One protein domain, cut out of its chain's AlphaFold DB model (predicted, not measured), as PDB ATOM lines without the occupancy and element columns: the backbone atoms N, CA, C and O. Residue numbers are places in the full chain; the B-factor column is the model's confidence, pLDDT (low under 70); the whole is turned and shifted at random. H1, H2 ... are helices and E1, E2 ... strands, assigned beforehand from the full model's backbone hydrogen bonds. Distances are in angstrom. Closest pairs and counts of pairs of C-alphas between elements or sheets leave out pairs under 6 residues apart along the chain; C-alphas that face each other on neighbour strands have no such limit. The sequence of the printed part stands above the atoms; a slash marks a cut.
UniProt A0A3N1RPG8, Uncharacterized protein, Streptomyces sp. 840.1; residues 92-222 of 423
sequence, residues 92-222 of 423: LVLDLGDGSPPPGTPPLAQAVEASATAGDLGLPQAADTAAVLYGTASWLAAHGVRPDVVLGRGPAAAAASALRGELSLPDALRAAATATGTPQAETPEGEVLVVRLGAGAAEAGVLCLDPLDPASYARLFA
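Overview. This is residues 92 to 222 of the 423 residues of an uncharacterized protein of Streptomyces sp. 840.1 (UniProt A0A3N1RPG8). A small sheet of four parallel strands stands at one end of the domain, and four helices, H1 to H4, cluster at the other end as two helical hairpins. H2 reaches from that cluster to the sheet with its residues 133 to 140, H3 packs on edge strand E2, and H5 packs on the other edge strand, E4. The printed part has 131 residues, with five named helices and four named strands in the order E1 H1 H2 E2 H3 H4 E3 E4 H5; the sheet's order is E2 E1 E3 E4, and the class is mixed, helices and strands. It is compact, with a radius of gyration of the C-alphas of 13.6 A and spans of 40 by 31 by 25 A.

Along the chain. E1, residues 92 to 95, begins at C-alpha 92 (15.922, -35.424, 6.673). H1, residues 109 to 120, is 16.2 A long, and H2, residues 125 to 142, is the longest helix at 25.6 A. E2 is residues 149 to 151, H3 residues 155 to 163 and H4 residues 169 to 178, 14.7 A long. E3, residues 192 to 197, is the longest strand at 15.9 A, and E4 is residues 206 to 209. H5, residues 214 to 222, ends at C-alpha 222 (17.416, -49.824, 9.532).

Arrangement. In the sheet, N 151 and O 94 of E2 and E1 are 2.8 A apart, N 195 and O 93 of E3 and E1 are 2.8 A apart, and N 207 and O 194 of E4 and E3 are 2.8 A apart, within hydrogen-bond range. E1, H1, H2 and E2 form a strand-helix-strand unit, two parallel neighbour strands with helices between, and its crossover is right-handed. H2, H3 and H5 are on one face of the sheet, which gives two layers. The closest C-alphas of H3 and E2 are those of Ala 160 and Val 150, 5.8 A; those of H5 and E4 are Ser 216 and Leu 209, 5.6 A. The hairpin H1 and H2 touches at Ala 111 and Gly 135, closest C-alphas 3.7 A, at a shallow tilt of 27 degrees, opposite ways. H2 and H3 touch at Tyr 134 and Ala 159, closest C-alphas 5.0 A, at a shallow tilt of 34 degrees, only just short of steep. The hairpin H3 and H4 touches at Pro 155 and Ala 176, closest C-alphas 4.5 A. H5 touches no helix. Every O i to N i+4 pair is within hydrogen-bond range in H1 and H2; the counts are 4 of 5 in H3, 5 of 6 in H4 and 4 of 5 in H5.

Size, cuts and confidence. The two C-alphas farthest apart are those of Gly 122 and Gly 190, 42.5 A. The printed part has no cut. The links E1 to H1 and H4 to E3 are long. Mean pLDDT of the printed part is 90.5, and residues 180 to 184 are under 70.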
ATOM      1  N   LEU A  92      17.036 -34.509   6.870       96.62
ATOM      2  CA  LEU A  92      15.922 -35.424   6.673       96.62
ATOM      3  C   LEU A  92      14.685 -34.675   6.184       96.62
ATOM      4  O   LEU A  92      14.112 -33.852   6.896       96.62
ATOM      5  N   VAL A  93      14.225 -35.025   4.989       96.62
ATOM      6  CA  VAL A  93      12.981 -34.508   4.418       96.62
ATOM      7  C   VAL A  93      11.924 -35.603   4.468       96.62
ATOM      8  O   VAL A  93      12.138 -36.688   3.935       96.62
ATOM      9  N   LEU A  94      10.768 -35.324   5.067       96.62
ATOM     10  CA  LEU A  94       9.598 -36.199   5.001       96.62
ATOM     11  C   LEU A  94       8.645 -35.696   3.909       96.62
ATOM     12  O   LEU A  94       7.979 -34.681   4.085       96.62
ATOM     13  N   ASP A  95       8.592 -36.401   2.783       95.50
ATOM     14  CA  ASP A  95       7.714 -36.124   1.642       95.50
ATOM     15  C   ASP A  95       6.429 -36.954   1.759       95.50
ATOM     16  O   ASP A  95       6.432 -38.167   1.558       95.50
ATOM     17  N   LEU A  96       5.312 -36.305   2.084       94.38
ATOM     18  CA  LEU A  96       3.999 -36.949   2.200       94.38
ATOM     19  C   LEU A  96       3.357 -37.256   0.829       94.38
ATOM     20  O   LEU A  96       2.225 -37.733   0.778       94.38
ATOM     21  N   GLY A  97       4.057 -36.981  -0.276       90.62
ATOM     22  CA  GLY A  97       3.605 -37.281  -1.629       90.62
ATOM     23  C   GLY A  97       2.618 -36.255  -2.189       90.62
ATOM     24  O   GLY A  97       2.549 -35.099  -1.760       90.62
ATOM     25  N   ASP A  98       1.874 -36.677  -3.209       84.81
ATOM     26  CA  ASP A  98       0.873 -35.864  -3.910       84.81
ATOM     27  C   ASP A  98      -0.543 -35.959  -3.325       84.81
ATOM     28  O   ASP A  98      -1.476 -35.351  -3.848       84.81
ATOM     29  N   GLY A  99      -0.702 -36.695  -2.222       80.38
ATOM     30  CA  GLY A  99      -2.008 -36.981  -1.645       80.38
ATOM     31  C   GLY A  99      -2.789 -38.053  -2.407       80.38
ATOM     32  O   GLY A  99      -4.007 -38.125  -2.249       80.38
ATOM     33  N   SER A 100      -2.121 -38.891  -3.209       82.88
ATOM     34  CA  SER A 100      -2.714 -40.136  -3.699       82.88
ATOM     35  C   SER A 100      -3.152 -41.002  -2.507       82.88
ATOM     36  O   SER A 100      -2.324 -41.284  -1.634       82.88
ATOM     37  N   PRO A 101      -4.433 -41.411  -2.426       71.25
ATOM     38  CA  PRO A 101      -4.922 -42.206  -1.309       71.25
ATOM     39  C   PRO A 101      -4.169 -43.539  -1.254       71.25
ATOM     40  O   PRO A 101      -4.142 -44.257  -2.260       71.25
ATOM     41  N   PRO A 102      -3.580 -43.917  -0.105       76.56
ATOM     42  CA  PRO A 102      -3.179 -45.301   0.081       76.56
ATOM     43  C   PRO A 102      -4.436 -46.186  -0.014       76.56
ATOM     44  O   PRO A 102      -5.522 -45.747   0.369       76.56
ATOM     45  N   PRO A 103      -4.337 -47.436  -0.498       78.25
ATOM     46  CA  PRO A 103      -5.505 -48.300  -0.692       78.25
ATOM     47  C   PRO A 103      -6.175 -48.769   0.620       78.25
ATOM     48  O   PRO A 103      -7.059 -49.621   0.587       78.25
ATOM     49  N   GLY A 104      -5.776 -48.221   1.770       80.88
ATOM     50  CA  GLY A 104      -6.364 -48.476   3.077       80.88
ATOM     51  C   GLY A 104      -5.701 -47.658   4.187       80.88
ATOM     52  O   GLY A 104      -4.699 -46.971   3.971       80.88
ATOM     53  N   THR A 105      -6.254 -47.772   5.393       79.00
ATOM     54  CA  THR A 105      -5.684 -47.196   6.615       79.00
ATOM     55  C   THR A 105      -4.667 -48.177   7.203       79.00
ATOM     56  O   THR A 105      -5.016 -49.332   7.465       79.00
ATOM     57  N   PRO A 106      -3.411 -47.767   7.431       81.75
ATOM     58  CA  PRO A 106      -2.441 -48.624   8.087       81.75
ATOM     59  C   PRO A 106      -2.878 -48.887   9.535       81.75
ATOM     60  O   PRO A 106      -3.486 -48.011  10.156       81.75
ATOM     61  N   PRO A 107      -2.564 -50.059  10.112       84.31
ATOM     62  CA  PRO A 107      -2.971 -50.426  11.469       84.31
ATOM     63  C   PRO A 107      -2.119 -49.712  12.540       84.31
ATOM     64  O   PRO A 107      -1.567 -50.337  13.440       84.31
ATOM     65  N   LEU A 108      -1.976 -48.392  12.424       87.00
ATOM     66  CA  LEU A 108      -1.281 -47.515  13.362       87.00
ATOM     67  C   LEU A 108      -2.321 -46.705  14.138       87.00
ATOM     68  O   LEU A 108      -3.202 -46.114  13.514       87.00
ATOM     69  N   ALA A 109      -2.200 -46.619  15.470       90.00
ATOM     70  CA  ALA A 109      -3.146 -45.861  16.305       90.00
ATOM     71  C   ALA A 109      -3.382 -44.448  15.784       90.00
ATOM     72  O   ALA A 109      -4.519 -44.050  15.582       90.00
ATOM     73  N   GLN A 110      -2.303 -43.723  15.500       92.25
ATOM     74  CA  GLN A 110      -2.353 -42.335  15.063       92.25
ATOM     75  C   GLN A 110      -3.081 -42.183  13.720       92.25
ATOM     76  O   GLN A 110      -3.766 -41.188  13.510       92.25
ATOM     77  N   ALA A 111      -2.954 -43.160  12.812       91.19
ATOM     78  CA  ALA A 111      -3.683 -43.159  11.542       91.19
ATOM     79  C   ALA A 111      -5.168 -43.470  11.751       91.19
ATOM     80  O   ALA A 111      -6.014 -42.777  11.197       91.19
ATOM     81  N   VAL A 112      -5.488 -44.448  12.601       92.19
ATOM     82  CA  VAL A 112      -6.875 -44.792  12.946       92.19
ATOM     83  C   VAL A 112      -7.581 -43.628  13.650       92.19
ATOM     84  O   VAL A 112      -8.702 -43.288  13.285       92.19
ATOM     85  N   GLU A 113      -6.931 -42.981  14.617       94.00
ATOM     86  CA  GLU A 113      -7.466 -41.827  15.352       94.00
ATOM     87  C   GLU A 113      -7.683 -40.613  14.438       94.00
ATOM     88  O   GLU A 113      -8.725 -39.953  14.504       94.00
ATOM     89  N   ALA A 114      -6.731 -40.330  13.543       93.44
ATOM     90  CA  ALA A 114      -6.876 -39.251  12.574       93.44
ATOM     91  C   ALA A 114      -8.013 -39.534  11.578       93.44
ATOM     92  O   ALA A 114      -8.815 -38.638  11.303       93.44
ATOM     93  N   SER A 115      -8.123 -40.766  11.065       93.19
ATOM     94  CA  SER A 115      -9.215 -41.161  10.162       93.19
ATOM     95  C   SER A 115     -10.574 -41.121  10.867       93.19
ATOM     96  O   SER A 115     -11.545 -40.635  10.290       93.19
ATOM     97  N   ALA A 116     -10.652 -41.537  12.137       94.00
ATOM     98  CA  ALA A 116     -11.863 -41.392  12.947       94.00
ATOM     99  C   ALA A 116     -12.267 -39.915  13.093       94.00
ATOM    100  O   ALA A 116     -13.425 -39.573  12.878       94.00
ATOM    101  N   THR A 117     -11.297 -39.025  13.332       95.44
ATOM    102  CA  THR A 117     -11.535 -37.572  13.382       95.44
ATOM    103  C   THR A 117     -12.103 -37.044  12.058       95.44
ATOM    104  O   THR A 117     -13.021 -36.225  12.065       95.44
ATOM    105  N   ALA A 118     -11.595 -37.504  10.909       93.94
ATOM    106  CA  ALA A 118     -12.139 -37.128   9.600       93.94
ATOM    107  C   ALA A 118     -13.580 -37.639   9.402       93.94
ATOM    108  O   ALA A 118     -14.427 -36.903   8.885       93.94
ATOM    109  N   GLY A 119     -13.859 -38.868   9.852       94.62
ATOM    110  CA  GLY A 119     -15.186 -39.484   9.824       94.62
ATOM    111  C   GLY A 119     -16.212 -38.745  10.687       94.62
ATOM    112  O   GLY A 119     -17.297 -38.432  10.202       94.62
ATOM    113  N   ASP A 120     -15.846 -38.384  11.918       95.81
ATOM    114  CA  ASP A 120     -16.697 -37.620  12.843       95.81
ATOM    115  C   ASP A 120     -17.056 -36.231  12.291       95.81
ATOM    116  O   ASP A 120     -18.134 -35.696  12.555       95.81
ATOM    117  N   LEU A 121     -16.165 -35.647  11.486       95.12
ATOM    118  CA  LEU A 121     -16.389 -34.376  10.798       95.12
ATOM    119  C   LEU A 121     -17.191 -34.519   9.490       95.12
ATOM    120  O   LEU A 121     -17.523 -33.499   8.882       95.12
ATOM    121  N   GLY A 122     -17.493 -35.742   9.039       95.44
ATOM    122  CA  GLY A 122     -18.213 -36.004   7.789       95.44
ATOM    123  C   GLY A 122     -17.461 -35.536   6.537       95.44
ATOM    124  O   GLY A 122     -18.083 -35.075   5.579       95.44
ATOM    125  N   LEU A 123     -16.126 -35.584   6.561       94.94
ATOM    126  CA  LEU A 123     -15.282 -35.046   5.492       94.94
ATOM    127  C   LEU A 123     -15.098 -36.036   4.322       94.94
ATOM    128  O   LEU A 123     -15.192 -37.249   4.508       94.94
ATOM    129  N   PRO A 124     -14.829 -35.539   3.097       93.19
ATOM    130  CA  PRO A 124     -14.641 -36.381   1.914       93.19
ATOM    131  C   PRO A 124     -13.318 -37.168   1.945       93.19
ATOM    132  O   PRO A 124     -12.428 -36.890   2.745       93.19
ATOM    133  N   GLN A 125     -13.144 -38.090   0.989       89.06
ATOM    134  CA  GLN A 125     -11.970 -38.971   0.863       89.06
ATOM    135  C   GLN A 125     -10.613 -38.241   0.908       89.06
ATOM    136  O   GLN A 125      -9.655 -38.766   1.463       89.06
ATOM    137  N   ALA A 126     -10.518 -37.018   0.373       88.75
ATOM    138  CA  ALA A 126      -9.290 -36.219   0.443       88.75
ATOM    139  C   ALA A 126      -8.836 -35.945   1.892       88.75
ATOM    140  O   ALA A 126      -7.636 -35.942   2.174       88.75
ATOM    141  N   ALA A 127      -9.782 -35.753   2.816       91.69
ATOM    142  CA  ALA A 127      -9.478 -35.590   4.232       91.69
ATOM    143  C   ALA A 127      -9.017 -36.906   4.871       91.69
ATOM    144  O   ALA A 127      -8.107 -36.877   5.692       91.69
ATOM    145  N   ASP A 128      -9.571 -38.051   4.465       91.19
ATOM    146  CA  ASP A 128      -9.106 -39.360   4.943       91.19
ATOM    147  C   ASP A 128      -7.667 -39.654   4.482       91.19
ATOM    148  O   ASP A 128      -6.830 -40.067   5.282       91.19
ATOM    149  N   THR A 129      -7.306 -39.307   3.240       92.19
ATOM    150  CA  THR A 129      -5.903 -39.390   2.799       92.19
ATOM    151  C   THR A 129      -4.984 -38.526   3.661       92.19
ATOM    152  O   THR A 129      -3.926 -38.985   4.098       92.19
ATOM    153  N   ALA A 130      -5.374 -37.276   3.932       93.94
ATOM    154  CA  ALA A 130      -4.603 -36.386   4.794       93.94
ATOM    155  C   ALA A 130      -4.483 -36.942   6.225       93.94
ATOM    156  O   ALA A 130      -3.408 -36.862   6.820       93.94
ATOM    157  N   ALA A 131      -5.549 -37.550   6.749       94.06
ATOM    158  CA  ALA A 131      -5.568 -38.200   8.052       94.06
ATOM    159  C   ALA A 131      -4.590 -39.380   8.132       94.06
ATOM    160  O   ALA A 131      -3.779 -39.439   9.058       94.06
ATOM    161  N   VAL A 132      -4.602 -40.273   7.138       93.31
ATOM    162  CA  VAL A 132      -3.677 -41.412   7.074       93.31
ATOM    163  C   VAL A 132      -2.225 -40.936   7.016       93.31
ATOM    164  O   VAL A 132      -1.396 -41.401   7.800       93.31
ATOM    165  N   LEU A 133      -1.913 -39.974   6.140       94.56
ATOM    166  CA  LEU A 133      -0.558 -39.426   6.006       94.56
ATOM    167  C   LEU A 133      -0.088 -38.742   7.297       94.56
ATOM    168  O   LEU A 133       1.038 -38.981   7.741       94.56
ATOM    169  N   TYR A 134      -0.952 -37.939   7.927       95.94
ATOM    170  CA  TYR A 134      -0.678 -37.314   9.222       95.94
ATOM    171  C   TYR A 134      -0.408 -38.364  10.302       95.94
ATOM    172  O   TYR A 134       0.569 -38.253  11.043       95.94
ATOM    173  N   GLY A 135      -1.247 -39.397  10.385       95.06
ATOM    174  CA  GLY A 135      -1.119 -40.451  11.380       95.06
ATOM    175  C   GLY A 135       0.157 -41.273  11.212       95.06
ATOM    176  O   GLY A 135       0.880 -41.484  12.185       95.06
ATOM    177  N   THR A 136       0.497 -41.669   9.983       94.88
ATOM    178  CA  THR A 136       1.761 -42.362   9.688       94.88
ATOM    179  C   THR A 136       2.967 -41.497  10.050       94.88
ATOM    180  O   THR A 136       3.866 -41.965  10.747       94.88
ATOM    181  N   ALA A 137       2.986 -40.228   9.642       96.00
ATOM    182  CA  ALA A 137       4.070 -39.308   9.978       96.00
ATOM    183  C   ALA A 137       4.189 -39.059  11.493       96.00
ATOM    184  O   ALA A 137       5.295 -39.039  12.034       96.00
ATOM    185  N   SER A 138       3.060 -38.939  12.194       96.31
ATOM    186  CA  SER A 138       3.020 -38.789  13.652       96.31
ATOM    187  C   SER A 138       3.548 -40.034  14.365       96.31
ATOM    188  O   SER A 138       4.283 -39.920  15.347       96.31
ATOM    189  N   TRP A 139       3.240 -41.229  13.851       95.38
ATOM    190  CA  TRP A 139       3.827 -42.473  14.346       95.38
ATOM    191  C   TRP A 139       5.348 -42.486  14.141       95.38
ATOM    192  O   TRP A 139       6.076 -42.776  15.088       95.38
ATOM    193  N   LEU A 140       5.850 -42.105  12.958       96.31
ATOM    194  CA  LEU A 140       7.296 -42.003  12.702       96.31
ATOM    195  C   LEU A 140       7.973 -41.045  13.698       96.31
ATOM    196  O   LEU A 140       9.001 -41.390  14.286       96.31
ATOM    197  N   ALA A 141       7.368 -39.879  13.941       96.44
ATOM    198  CA  ALA A 141       7.869 -38.888  14.890       96.44
ATOM    199  C   ALA A 141       7.919 -39.418  16.332       96.44
ATOM    200  O   ALA A 141       8.927 -39.235  17.023       96.44
ATOM    201  N   ALA A 142       6.882 -40.143  16.767       95.44
ATOM    202  CA  ALA A 142       6.851 -40.796  18.078       95.44
ATOM    203  C   ALA A 142       7.977 -41.833  18.256       95.44
ATOM    204  O   ALA A 142       8.429 -42.065  19.375       95.44
ATOM    205  N   HIS A 143       8.480 -42.395  17.155       96.12
ATOM    206  CA  HIS A 143       9.564 -43.380  17.125       96.12
ATOM    207  C   HIS A 143      10.921 -42.764  16.737       96.12
ATOM    208  O   HIS A 143      11.840 -43.455  16.292       96.12
ATOM    209  N   GLY A 144      11.077 -41.452  16.935       95.88
ATOM    210  CA  GLY A 144      12.361 -40.756  16.836       95.88
ATOM    211  C   GLY A 144      12.732 -40.254  15.442       95.88
ATOM    212  O   GLY A 144      13.801 -39.664  15.285       95.88
ATOM    213  N   VAL A 145      11.873 -40.421  14.433       96.81
ATOM    214  CA  VAL A 145      12.087 -39.810  13.115       96.81
ATOM    215  C   VAL A 145      11.798 -38.312  13.215       96.81
ATOM    216  O   VAL A 145      10.648 -37.894  13.303       96.81
ATOM    217  N   ARG A 146      12.848 -37.490  13.220       96.56
ATOM    218  CA  ARG A 146      12.751 -36.028  13.325       96.56
ATOM    219  C   ARG A 146      13.133 -35.396  11.987       96.56
ATOM    220  O   ARG A 146      14.324 -35.201  11.763       96.56
ATOM    221  N   PRO A 147      12.174 -35.158  11.077       96.44
ATOM    222  CA  PRO A 147      12.476 -34.488   9.823       96.44
ATOM    223  C   PRO A 147      12.848 -33.025  10.074       96.44
ATOM    224  O   PRO A 147      12.211 -32.353  10.885       96.44
ATOM    225  N   ASP A 148      13.844 -32.531   9.345       94.88
ATOM    226  CA  ASP A 148      14.176 -31.105   9.277       94.88
ATOM    227  C   ASP A 148      13.126 -30.347   8.455       94.88
ATOM    228  O   ASP A 148      12.825 -29.186   8.722       94.88
ATOM    229  N   VAL A 149      12.538 -31.022   7.460       95.06
ATOM    230  CA  VAL A 149      11.518 -30.460   6.569       95.06
ATOM    231  C   VAL A 149      10.406 -31.479   6.326       95.06
ATOM    232  O   VAL A 149      10.670 -32.649   6.054       95.06
ATOM    233  N   VAL A 150       9.150 -31.026   6.369       95.75
ATOM    234  CA  VAL A 150       7.969 -31.834   6.019       95.75
ATOM    235  C   VAL A 150       7.284 -31.225   4.802       95.75
ATOM    236  O   VAL A 150       6.863 -30.067   4.838       95.75
ATOM    237  N   LEU A 151       7.157 -32.015   3.737       94.31
ATOM    238  CA  LEU A 151       6.594 -31.629   2.447       94.31
ATOM    239  C   LEU A 151       5.278 -32.354   2.189       94.31
ATOM    240  O   LEU A 151       5.117 -33.510   2.559       94.31
ATOM    241  N   GLY A 152       4.352 -31.702   1.494       92.75
ATOM    242  CA  GLY A 152       3.130 -32.336   1.009       92.75
ATOM    243  C   GLY A 152       2.499 -31.508  -0.102       92.75
ATOM    244  O   GLY A 152       2.631 -30.284  -0.114       92.75
ATOM    245  N   ARG A 153       1.826 -32.169  -1.047       91.19
ATOM    246  CA  ARG A 153       1.095 -31.519  -2.146       91.19
ATOM    247  C   ARG A 153      -0.382 -31.918  -2.104       91.19
ATOM    248  O   ARG A 153      -0.719 -32.992  -1.607       91.19
ATOM    249  N   GLY A 154      -1.264 -31.046  -2.594       90.94
ATOM    250  CA  GLY A 154      -2.708 -31.295  -2.575       90.94
ATOM    251  C   GLY A 154      -3.218 -31.566  -1.148       90.94
ATOM    252  O   GLY A 154      -2.853 -30.823  -0.233       90.94
ATOM    253  N   PRO A 155      -3.996 -32.638  -0.908       90.69
ATOM    254  CA  PRO A 155      -4.456 -33.001   0.436       90.69
ATOM    255  C   PRO A 155      -3.320 -33.210   1.453       90.69
ATOM    256  O   PRO A 155      -3.464 -32.876   2.630       90.69
ATOM    257  N   ALA A 156      -2.156 -33.696   1.005       93.50
ATOM    258  CA  ALA A 156      -1.004 -33.931   1.873       93.50
ATOM    259  C   ALA A 156      -0.379 -32.629   2.410       93.50
ATOM    260  O   ALA A 156       0.276 -32.639   3.452       93.50
ATOM    261  N   ALA A 157      -0.598 -31.488   1.744       93.94
ATOM    262  CA  ALA A 157      -0.105 -30.192   2.211       93.94
ATOM    263  C   ALA A 157      -0.727 -29.776   3.554       93.94
ATOM    264  O   ALA A 157      -0.054 -29.195   4.410       93.94
ATOM    265  N   ALA A 158      -2.002 -30.105   3.765       93.81
ATOM    266  CA  ALA A 158      -2.676 -29.822   5.023       93.81
ATOM    267  C   ALA A 158      -2.133 -30.701   6.161       93.81
ATOM    268  O   ALA A 158      -1.845 -30.188   7.243       93.81
ATOM    269  N   ALA A 159      -1.893 -31.992   5.899       95.06
ATOM    270  CA  ALA A 159      -1.239 -32.895   6.850       95.06
ATOM    271  C   ALA A 159       0.167 -32.401   7.235       95.06
ATOM    272  O   ALA A 159       0.513 -32.376   8.417       95.06
ATOM    273  N   ALA A 160       0.950 -31.932   6.257       95.38
ATOM    274  CA  ALA A 160       2.259 -31.331   6.503       95.38
ATOM    275  C   ALA A 160       2.163 -30.083   7.402       95.38
ATOM    276  O   ALA A 160       2.962 -29.927   8.321       95.38
ATOM    277  N   SER A 161       1.155 -29.234   7.184       94.75
ATOM    278  CA  SER A 161       0.909 -28.035   8.003       94.75
ATOM    279  C   SER A 161       0.548 -28.397   9.450       94.75
ATOM    280  O   SER A 161       1.058 -27.783  10.388       94.75
ATOM    281  N   ALA A 162      -0.256 -29.446   9.657       96.44
ATOM    282  CA  ALA A 162      -0.556 -29.958  10.995       96.44
ATOM    283  C   ALA A 162       0.684 -30.526  11.707       96.44
ATOM    284  O   ALA A 162       0.883 -30.269  12.890       96.44
ATOM    285  N   LEU A 163       1.551 -31.258  10.998       96.19
ATOM    286  CA  LEU A 163       2.799 -31.799  11.564       96.19
ATOM    287  C   LEU A 163       3.794 -30.703  11.964       96.19
ATOM    288  O   LEU A 163       4.553 -30.887  12.912       96.19
ATOM    289  N   ARG A 164       3.778 -29.560  11.267       95.44
ATOM    290  CA  ARG A 164       4.566 -28.368  11.623       95.44
ATOM    291  C   ARG A 164       3.919 -27.518  12.726       95.44
ATOM    292  O   ARG A 164       4.541 -26.574  13.199       95.44
ATOM    293  N   GLY A 165       2.696 -27.848  13.150       96.12
ATOM    294  CA  GLY A 165       1.948 -27.101  14.166       96.12
ATOM    295  C   GLY A 165       1.316 -25.799  13.661       96.12
ATOM    296  O   GLY A 165       0.892 -24.979  14.467       96.12
ATOM    297  N   GLU A 166       1.243 -25.599  12.344       95.56
ATOM    298  CA  GLU A 166       0.634 -24.411  11.725       95.56
ATOM    299  C   GLU A 166      -0.898 -24.464  11.777       95.56
ATOM    300  O   GLU A 166      -1.560 -23.431  11.859       95.56
ATOM    301  N   LEU A 167      -1.461 -25.675  11.733       95.81
ATOM    302  CA  LEU A 167      -2.894 -25.942  11.829       95.81
ATOM    303  C   LEU A 167      -3.163 -27.000  12.898       95.81
ATOM    304  O   LEU A 167      -2.365 -27.916  13.102       95.81
ATOM    305  N   SER A 168      -4.330 -26.919  13.540       96.75
ATOM    306  CA  SER A 168      -4.851 -28.050  14.309       96.75
ATOM    307  C   SER A 168      -5.198 -29.207  13.361       96.75
ATOM    308  O   SER A 168      -5.504 -28.975  12.189       96.75
ATOM    309  N   LEU A 169      -5.189 -30.457  13.844       96.88
ATOM    310  CA  LEU A 169      -5.578 -31.602  13.011       96.88
ATOM    311  C   LEU A 169      -6.990 -31.423  12.405       96.88
ATOM    312  O   LEU A 169      -7.106 -31.536  11.187       96.88
ATOM    313  N   PRO A 170      -8.048 -31.066  13.166       97.62
ATOM    314  CA  PRO A 170      -9.367 -30.818  12.580       97.62
ATOM    315  C   PRO A 170      -9.371 -29.742  11.485       97.62
ATOM    316  O   PRO A 170     -10.044 -29.908  10.468       97.62
ATOM    317  N   ASP A 171      -8.618 -28.652  11.660       96.50
ATOM    318  CA  ASP A 171      -8.554 -27.573  10.665       96.50
ATOM    319  C   ASP A 171      -7.784 -27.992   9.416       96.50
ATOM    320  O   ASP A 171      -8.212 -27.692   8.302       96.50
ATOM    321  N   ALA A 172      -6.702 -28.751   9.578       96.19
ATOM    322  CA  ALA A 172      -5.979 -29.341   8.462       96.19
ATOM    323  C   ALA A 172      -6.859 -30.314   7.663       96.19
ATOM    324  O   ALA A 172      -6.880 -30.252   6.436       96.19
ATOM    325  N   LEU A 173      -7.645 -31.167   8.324       96.12
ATOM    326  CA  LEU A 173      -8.557 -32.088   7.636       96.12
ATOM    327  C   LEU A 173      -9.633 -31.336   6.836       96.12
ATOM    328  O   LEU A 173      -9.911 -31.687   5.688       96.12
ATOM    329  N   ARG A 174     -10.197 -30.255   7.394       95.06
ATOM    330  CA  ARG A 174     -11.124 -29.377   6.657       95.06
ATOM    331  C   ARG A 174     -10.438 -28.690   5.478       95.06
ATOM    332  O   ARG A 174     -11.010 -28.645   4.392       95.06
ATOM    333  N   ALA A 175      -9.212 -28.198   5.662       93.94
ATOM    334  CA  ALA A 175      -8.440 -27.580   4.589       93.94
ATOM    335  C   ALA A 175      -8.175 -28.577   3.449       93.94
ATOM    336  O   ALA A 175      -8.393 -28.237   2.284       93.94
ATOM    337  N   ALA A 176      -7.805 -29.822   3.774       94.19
ATOM    338  CA  ALA A 176      -7.585 -30.901   2.808       94.19
ATOM    339  C   ALA A 176      -8.825 -31.191   1.949       94.19
ATOM    340  O   ALA A 176      -8.691 -31.461   0.759       94.19
ATOM    341  N   ALA A 177     -10.028 -31.085   2.525       93.62
ATOM    342  CA  ALA A 177     -11.286 -31.284   1.806       93.62
ATOM    343  C   ALA A 177     -11.551 -30.221   0.722       93.62
ATOM    344  O   ALA A 177     -12.307 -30.477  -0.214       93.62
ATOM    345  N   THR A 178     -10.941 -29.038   0.843       92.25
ATOM    346  CA  THR A 178     -11.139 -27.900  -0.074       92.25
ATOM    347  C   THR A 178      -9.911 -27.548  -0.917       92.25
ATOM    348  O   THR A 178     -10.002 -26.711  -1.814       92.25
ATOM    349  N   ALA A 179      -8.750 -28.138  -0.620       84.50
ATOM    350  CA  ALA A 179      -7.473 -27.713  -1.177       84.50
ATOM    351  C   ALA A 179      -7.349 -28.037  -2.675       84.50
ATOM    352  O   ALA A 179      -7.462 -29.187  -3.093       84.50
ATOM    353  N   THR A 180      -7.024 -27.015  -3.470       69.81
ATOM    354  CA  THR A 180      -6.708 -27.126  -4.907       69.81
ATOM    355  C   THR A 180      -5.301 -26.624  -5.257       69.81
ATOM    356  O   THR A 180      -4.954 -26.530  -6.432       69.81
ATOM    357  N   GLY A 181      -4.470 -26.303  -4.260       59.75
ATOM    358  CA  GLY A 181      -3.166 -25.668  -4.460       59.75
ATOM    359  C   GLY A 181      -1.968 -26.537  -4.082       59.75
ATOM    360  O   GLY A 181      -2.023 -27.344  -3.154       59.75
ATOM    361  N   THR A 182      -0.855 -26.308  -4.778       53.56
ATOM    362  CA  THR A 182       0.464 -26.853  -4.444       53.56
ATOM    363  C   THR A 182       1.254 -25.776  -3.700       53.56
ATOM    364  O   THR A 182       1.723 -24.835  -4.341       53.56
ATOM    365  N   PRO A 183       1.421 -25.848  -2.371       60.56
ATOM    366  CA  PRO A 183       2.423 -25.021  -1.722       60.56
ATOM    367  C   PRO A 183       3.814 -25.486  -2.162       60.56
ATOM    368  O   PRO A 183       4.108 -26.683  -2.216       60.56
ATOM    369  N   GLN A 184       4.661 -24.524  -2.514       63.00
ATOM    370  CA  GLN A 184       6.060 -24.753  -2.838       63.00
ATOM    371  C   GLN A 184       6.864 -24.628  -1.546       63.00
ATOM    372  O   GLN A 184       6.802 -23.602  -0.875       63.00
ATOM    373  N   ALA A 185       7.590 -25.679  -1.190       70.06
ATOM    374  CA  ALA A 185       8.517 -25.642  -0.073       70.06
ATOM    375  C   ALA A 185       9.944 -25.475  -0.585       70.06
ATOM    376  O   ALA A 185      10.289 -25.967  -1.664       70.06
ATOM    377  N   GLU A 186      10.764 -24.804   0.211       75.69
ATOM    378  CA  GLU A 186      12.192 -24.688  -0.044       75.69
ATOM    379  C   GLU A 186      12.887 -26.013   0.280       75.69
ATOM    380  O   GLU A 186      12.674 -26.621   1.333       75.69
ATOM    381  N   THR A 187      13.705 -26.484  -0.658       78.81
ATOM    382  CA  THR A 187      14.564 -27.650  -0.455       78.81
ATOM    383  C   THR A 187      15.781 -27.213   0.362       78.81
ATOM    384  O   THR A 187      16.409 -26.220  -0.012       78.81
ATOM    385  N   PRO A 188      16.152 -27.925   1.440       85.62
ATOM    386  CA  PRO A 188      17.341 -27.582   2.213       85.62
ATOM    387  C   PRO A 188      18.614 -27.713   1.362       85.62
ATOM    388  O   PRO A 188      18.718 -28.593   0.506       85.62
ATOM    389  N   GLU A 189      19.598 -26.846   1.612       81.69
ATOM    390  CA  GLU A 189      20.931 -26.956   1.015       81.69
ATOM    391  C   GLU A 189      21.731 -28.092   1.685       81.69
ATOM    392  O   GLU A 189      21.739 -28.213   2.909       81.69
ATOM    393  N   GLY A 190      22.441 -28.914   0.898       88.38
ATOM    394  CA  GLY A 190      23.336 -29.969   1.403       88.38
ATOM    395  C   GLY A 190      22.957 -31.394   0.984       88.38
ATOM    396  O   GLY A 190      22.198 -31.599   0.038       88.38
ATOM    397  N   GLU A 191      23.531 -32.400   1.659       91.00
ATOM    398  CA  GLU A 191      23.124 -33.801   1.470       91.00
ATOM    399  C   GLU A 191      21.757 -34.013   2.125       91.00
ATOM    400  O   GLU A 191      21.591 -33.798   3.327       91.00
ATOM    401  N   VAL A 192      20.787 -34.450   1.324       94.25
ATOM    402  CA  VAL A 192      19.403 -34.658   1.748       94.25
ATOM    403  C   VAL A 192      19.053 -36.136   1.641       94.25
ATOM    404  O   VAL A 192      19.334 -36.783   0.632       94.25
ATOM    405  N   LEU A 193      18.401 -36.657   2.675       95.00
ATOM    406  CA  LEU A 193      17.719 -37.942   2.643       95.00
ATOM    407  C   LEU A 193      16.215 -37.688   2.637       95.00
ATOM    408  O   LEU A 193      15.672 -37.133   3.591       95.00
ATOM    409  N   VAL A 194      15.536 -38.107   1.573       95.12
ATOM    410  CA  VAL A 194      14.082 -37.971   1.460       95.12
ATOM    411  C   VAL A 194      13.428 -39.275   1.892       95.12
ATOM    412  O   VAL A 194      13.739 -40.331   1.352       95.12
ATOM    413  N   VAL A 195      12.496 -39.217   2.834       95.25
ATOM    414  CA  VAL A 195      11.570 -40.309   3.143       95.25
ATOM    415  C   VAL A 195      10.239 -39.964   2.499       95.25
ATOM    416  O   VAL A 195       9.589 -39.012   2.919       95.25
ATOM    417  N   ARG A 196       9.842 -40.709   1.470       95.25
ATOM    418  CA  ARG A 196       8.575 -40.509   0.765       95.25
ATOM    419  C   ARG A 196       7.529 -41.501   1.254       95.25
ATOM    420  O   ARG A 196       7.781 -42.703   1.242       95.25
ATOM    421  N   LEU A 197       6.356 -41.010   1.640       92.25
ATOM    422  CA  LEU A 197       5.204 -41.853   1.945       92.25
ATOM    423  C   LEU A 197       4.467 -42.242   0.660       92.25
ATOM    424  O   LEU A 197       4.164 -41.388  -0.172       92.25
ATOM    425  N   GLY A 198       4.156 -43.529   0.528       87.94
ATOM    426  CA  GLY A 198       3.432 -44.099  -0.605       87.94
ATOM    427  C   GLY A 198       4.309 -44.907  -1.561       87.94
ATOM    428  O   GLY A 198       5.526 -45.034  -1.401       87.94
ATOM    429  N   ALA A 199       3.657 -45.486  -2.570       75.62
ATOM    430  CA  ALA A 199       4.328 -46.255  -3.605       75.62
ATOM    431  C   ALA A 199       5.144 -45.316  -4.508       75.62
ATOM    432  O   ALA A 199       4.615 -44.381  -5.103       75.62
ATOM    433  N   GLY A 200       6.440 -45.581  -4.625       76.38
ATOM    434  CA  GLY A 200       7.339 -44.833  -5.496       76.38
ATOM    435  C   GLY A 200       8.494 -45.708  -5.953       76.38
ATOM    436  O   GLY A 200       8.884 -46.647  -5.254       76.38
ATOM    437  N   ALA A 201       9.040 -45.406  -7.129       79.69
ATOM    438  CA  ALA A 201      10.265 -46.044  -7.584       79.69
ATOM    439  C   ALA A 201      11.410 -45.702  -6.621       79.69
ATOM    440  O   ALA A 201      11.515 -44.573  -6.141       79.69
ATOM    441  N   ALA A 202      12.257 -46.686  -6.327       78.12
ATOM    442  CA  ALA A 202      13.456 -46.447  -5.541       78.12
ATOM    443  C   ALA A 202      14.405 -45.543  -6.341       78.12
ATOM    444  O   ALA A 202      14.902 -45.932  -7.398       78.12
ATOM    445  N   GLU A 203      14.659 -44.347  -5.825       90.56
ATOM    446  CA  GLU A 203      15.618 -43.392  -6.371       90.56
ATOM    447  C   GLU A 203      16.788 -43.237  -5.394       90.56
ATOM    448  O   GLU A 203      16.648 -43.417  -4.181       90.56
ATOM    449  N   ALA A 204      17.977 -42.910  -5.901       88.81
ATOM    450  CA  ALA A 204      19.125 -42.662  -5.037       88.81
ATOM    451  C   ALA A 204      18.836 -41.473  -4.101       88.81
ATOM    452  O   ALA A 204      18.549 -40.374  -4.560       88.81
ATOM    453  N   GLY A 205      18.922 -41.699  -2.786       91.06
ATOM    454  CA  GLY A 205      18.623 -40.676  -1.775       91.06
ATOM    455  C   GLY A 205      17.142 -40.550  -1.400       91.06
ATOM    456  O   GLY A 205      16.820 -39.755  -0.519       91.06
ATOM    457  N   VAL A 206      16.259 -41.361  -1.996       94.69
ATOM    458  CA  VAL A 206      14.835 -41.427  -1.646       94.69
ATOM    459  C   VAL A 206      14.511 -42.798  -1.053       94.69
ATOM    460  O   VAL A 206      14.737 -43.837  -1.670       94.69
ATOM    461  N   LEU A 207      13.966 -42.807   0.159       94.88
ATOM    462  CA  LEU A 207      13.456 -43.988   0.843       94.88
ATOM    463  C   LEU A 207      11.934 -43.977   0.768       94.88
ATOM    464  O   LEU A 207      11.294 -43.111   1.358       94.88
ATOM    465  N   CYS A 208      11.350 -44.940   0.066       94.56
ATOM    466  CA  CYS A 208       9.899 -45.091   0.014       94.56
ATOM    467  C   CYS A 208       9.406 -45.888   1.230       94.56
ATOM    468  O   CYS A 208       9.940 -46.958   1.538       94.56
ATOM    469  N   LEU A 209       8.369 -45.383   1.891       93.75
ATOM    470  CA  LEU A 209       7.621 -46.079   2.930       93.75
ATOM    471  C   LEU A 209       6.218 -46.363   2.404       93.75
ATOM    472  O   LEU A 209       5.443 -45.433   2.195       93.75
ATOM    473  N   ASP A 210       5.886 -47.639   2.232       92.12
ATOM    474  CA  ASP A 210       4.507 -48.058   1.999       92.12
ATOM    475  C   ASP A 210       3.818 -48.206   3.362       92.12
ATOM    476  O   ASP A 210       4.159 -49.127   4.115       92.12
ATOM    477  N   PRO A 211       2.855 -47.332   3.712       89.75
ATOM    478  CA  PRO A 211       2.232 -47.370   5.025       89.75
ATOM    479  C   PRO A 211       1.556 -48.708   5.339       89.75
ATOM    480  O   PRO A 211       1.423 -49.040   6.518       89.75
ATOM    481  N   LEU A 212       1.157 -49.465   4.312       89.31
ATOM    482  CA  LEU A 212       0.446 -50.735   4.426       89.31
ATOM    483  C   LEU A 212       1.364 -51.957   4.472       89.31
ATOM    484  O   LEU A 212       0.887 -53.033   4.827       89.31
ATOM    485  N   ASP A 213       2.652 -51.813   4.151       91.56
ATOM    486  CA  ASP A 213       3.647 -52.879   4.286       91.56
ATOM    487  C   ASP A 213       4.434 -52.699   5.592       91.56
ATOM    488  O   ASP A 213       5.343 -51.863   5.655       91.56
ATOM    489  N   PRO A 214       4.189 -53.514   6.634       90.44
ATOM    490  CA  PRO A 214       4.946 -53.426   7.874       90.44
ATOM    491  C   PRO A 214       6.452 -53.659   7.698       90.44
ATOM    492  O   PRO A 214       7.266 -53.132   8.459       90.44
ATOM    493  N   ALA A 215       6.857 -54.437   6.693       93.19
ATOM    494  CA  ALA A 215       8.267 -54.684   6.427       93.19
ATOM    495  C   ALA A 215       8.979 -53.416   5.916       93.19
ATOM    496  O   ALA A 215      10.189 -53.269   6.126       93.19
ATOM    497  N   SER A 216       8.250 -52.479   5.300       94.44
ATOM    498  CA  SER A 216       8.803 -51.207   4.824       94.44
ATOM    499  C   SER A 216       9.293 -50.319   5.973       94.44
ATOM    500  O   SER A 216      10.370 -49.736   5.862       94.44
ATOM    501  N   TYR A 217       8.606 -50.317   7.123       95.19
ATOM    502  CA  TYR A 217       9.033 -49.583   8.321       95.19
ATOM    503  C   TYR A 217      10.349 -50.126   8.872       95.19
ATOM    504  O   TYR A 217      11.273 -49.363   9.138       95.19
ATOM    505  N   ALA A 218      10.484 -51.448   8.989       96.31
ATOM    506  CA  ALA A 218      11.727 -52.057   9.453       96.31
ATOM    507  C   ALA A 218      12.911 -51.713   8.527       96.31
ATOM    508  O   ALA A 218      13.990 -51.355   9.003       96.31
ATOM    509  N   ARG A 219      12.709 -51.742   7.201       96.50
ATOM    510  CA  ARG A 219      13.737 -51.331   6.224       96.50
ATOM    511  C   ARG A 219      14.072 -49.840   6.323       96.50
ATOM    512  O   ARG A 219      15.254 -49.481   6.291       96.50
ATOM    513  N   LEU A 220      13.060 -48.986   6.484       96.69
ATOM    514  CA  LEU A 220      13.238 -47.550   6.685       96.69
ATOM    515  C   LEU A 220      14.080 -47.281   7.937       96.69
ATOM    516  O   LEU A 220      15.097 -46.599   7.852       96.69
ATOM    517  N   PHE A 221      13.714 -47.861   9.080       97.81
ATOM    518  CA  PHE A 221      14.395 -47.631  10.356       97.81
ATOM    519  C   PHE A 221      15.822 -48.171  10.363       97.81
ATOM    520  O   PHE A 221      16.716 -47.511  10.890       97.81
ATOM    521  N   ALA A 222      16.062 -49.325   9.736       97.69
ATOM    522  CA  ALA A 222      17.416 -49.824   9.532       97.69
ATOM    523  C   ALA A 222      18.260 -48.817   8.733       97.69
ATOM    524  O   ALA A 222      19.377 -48.483   9.126       97.69
TER     525      ALA A 222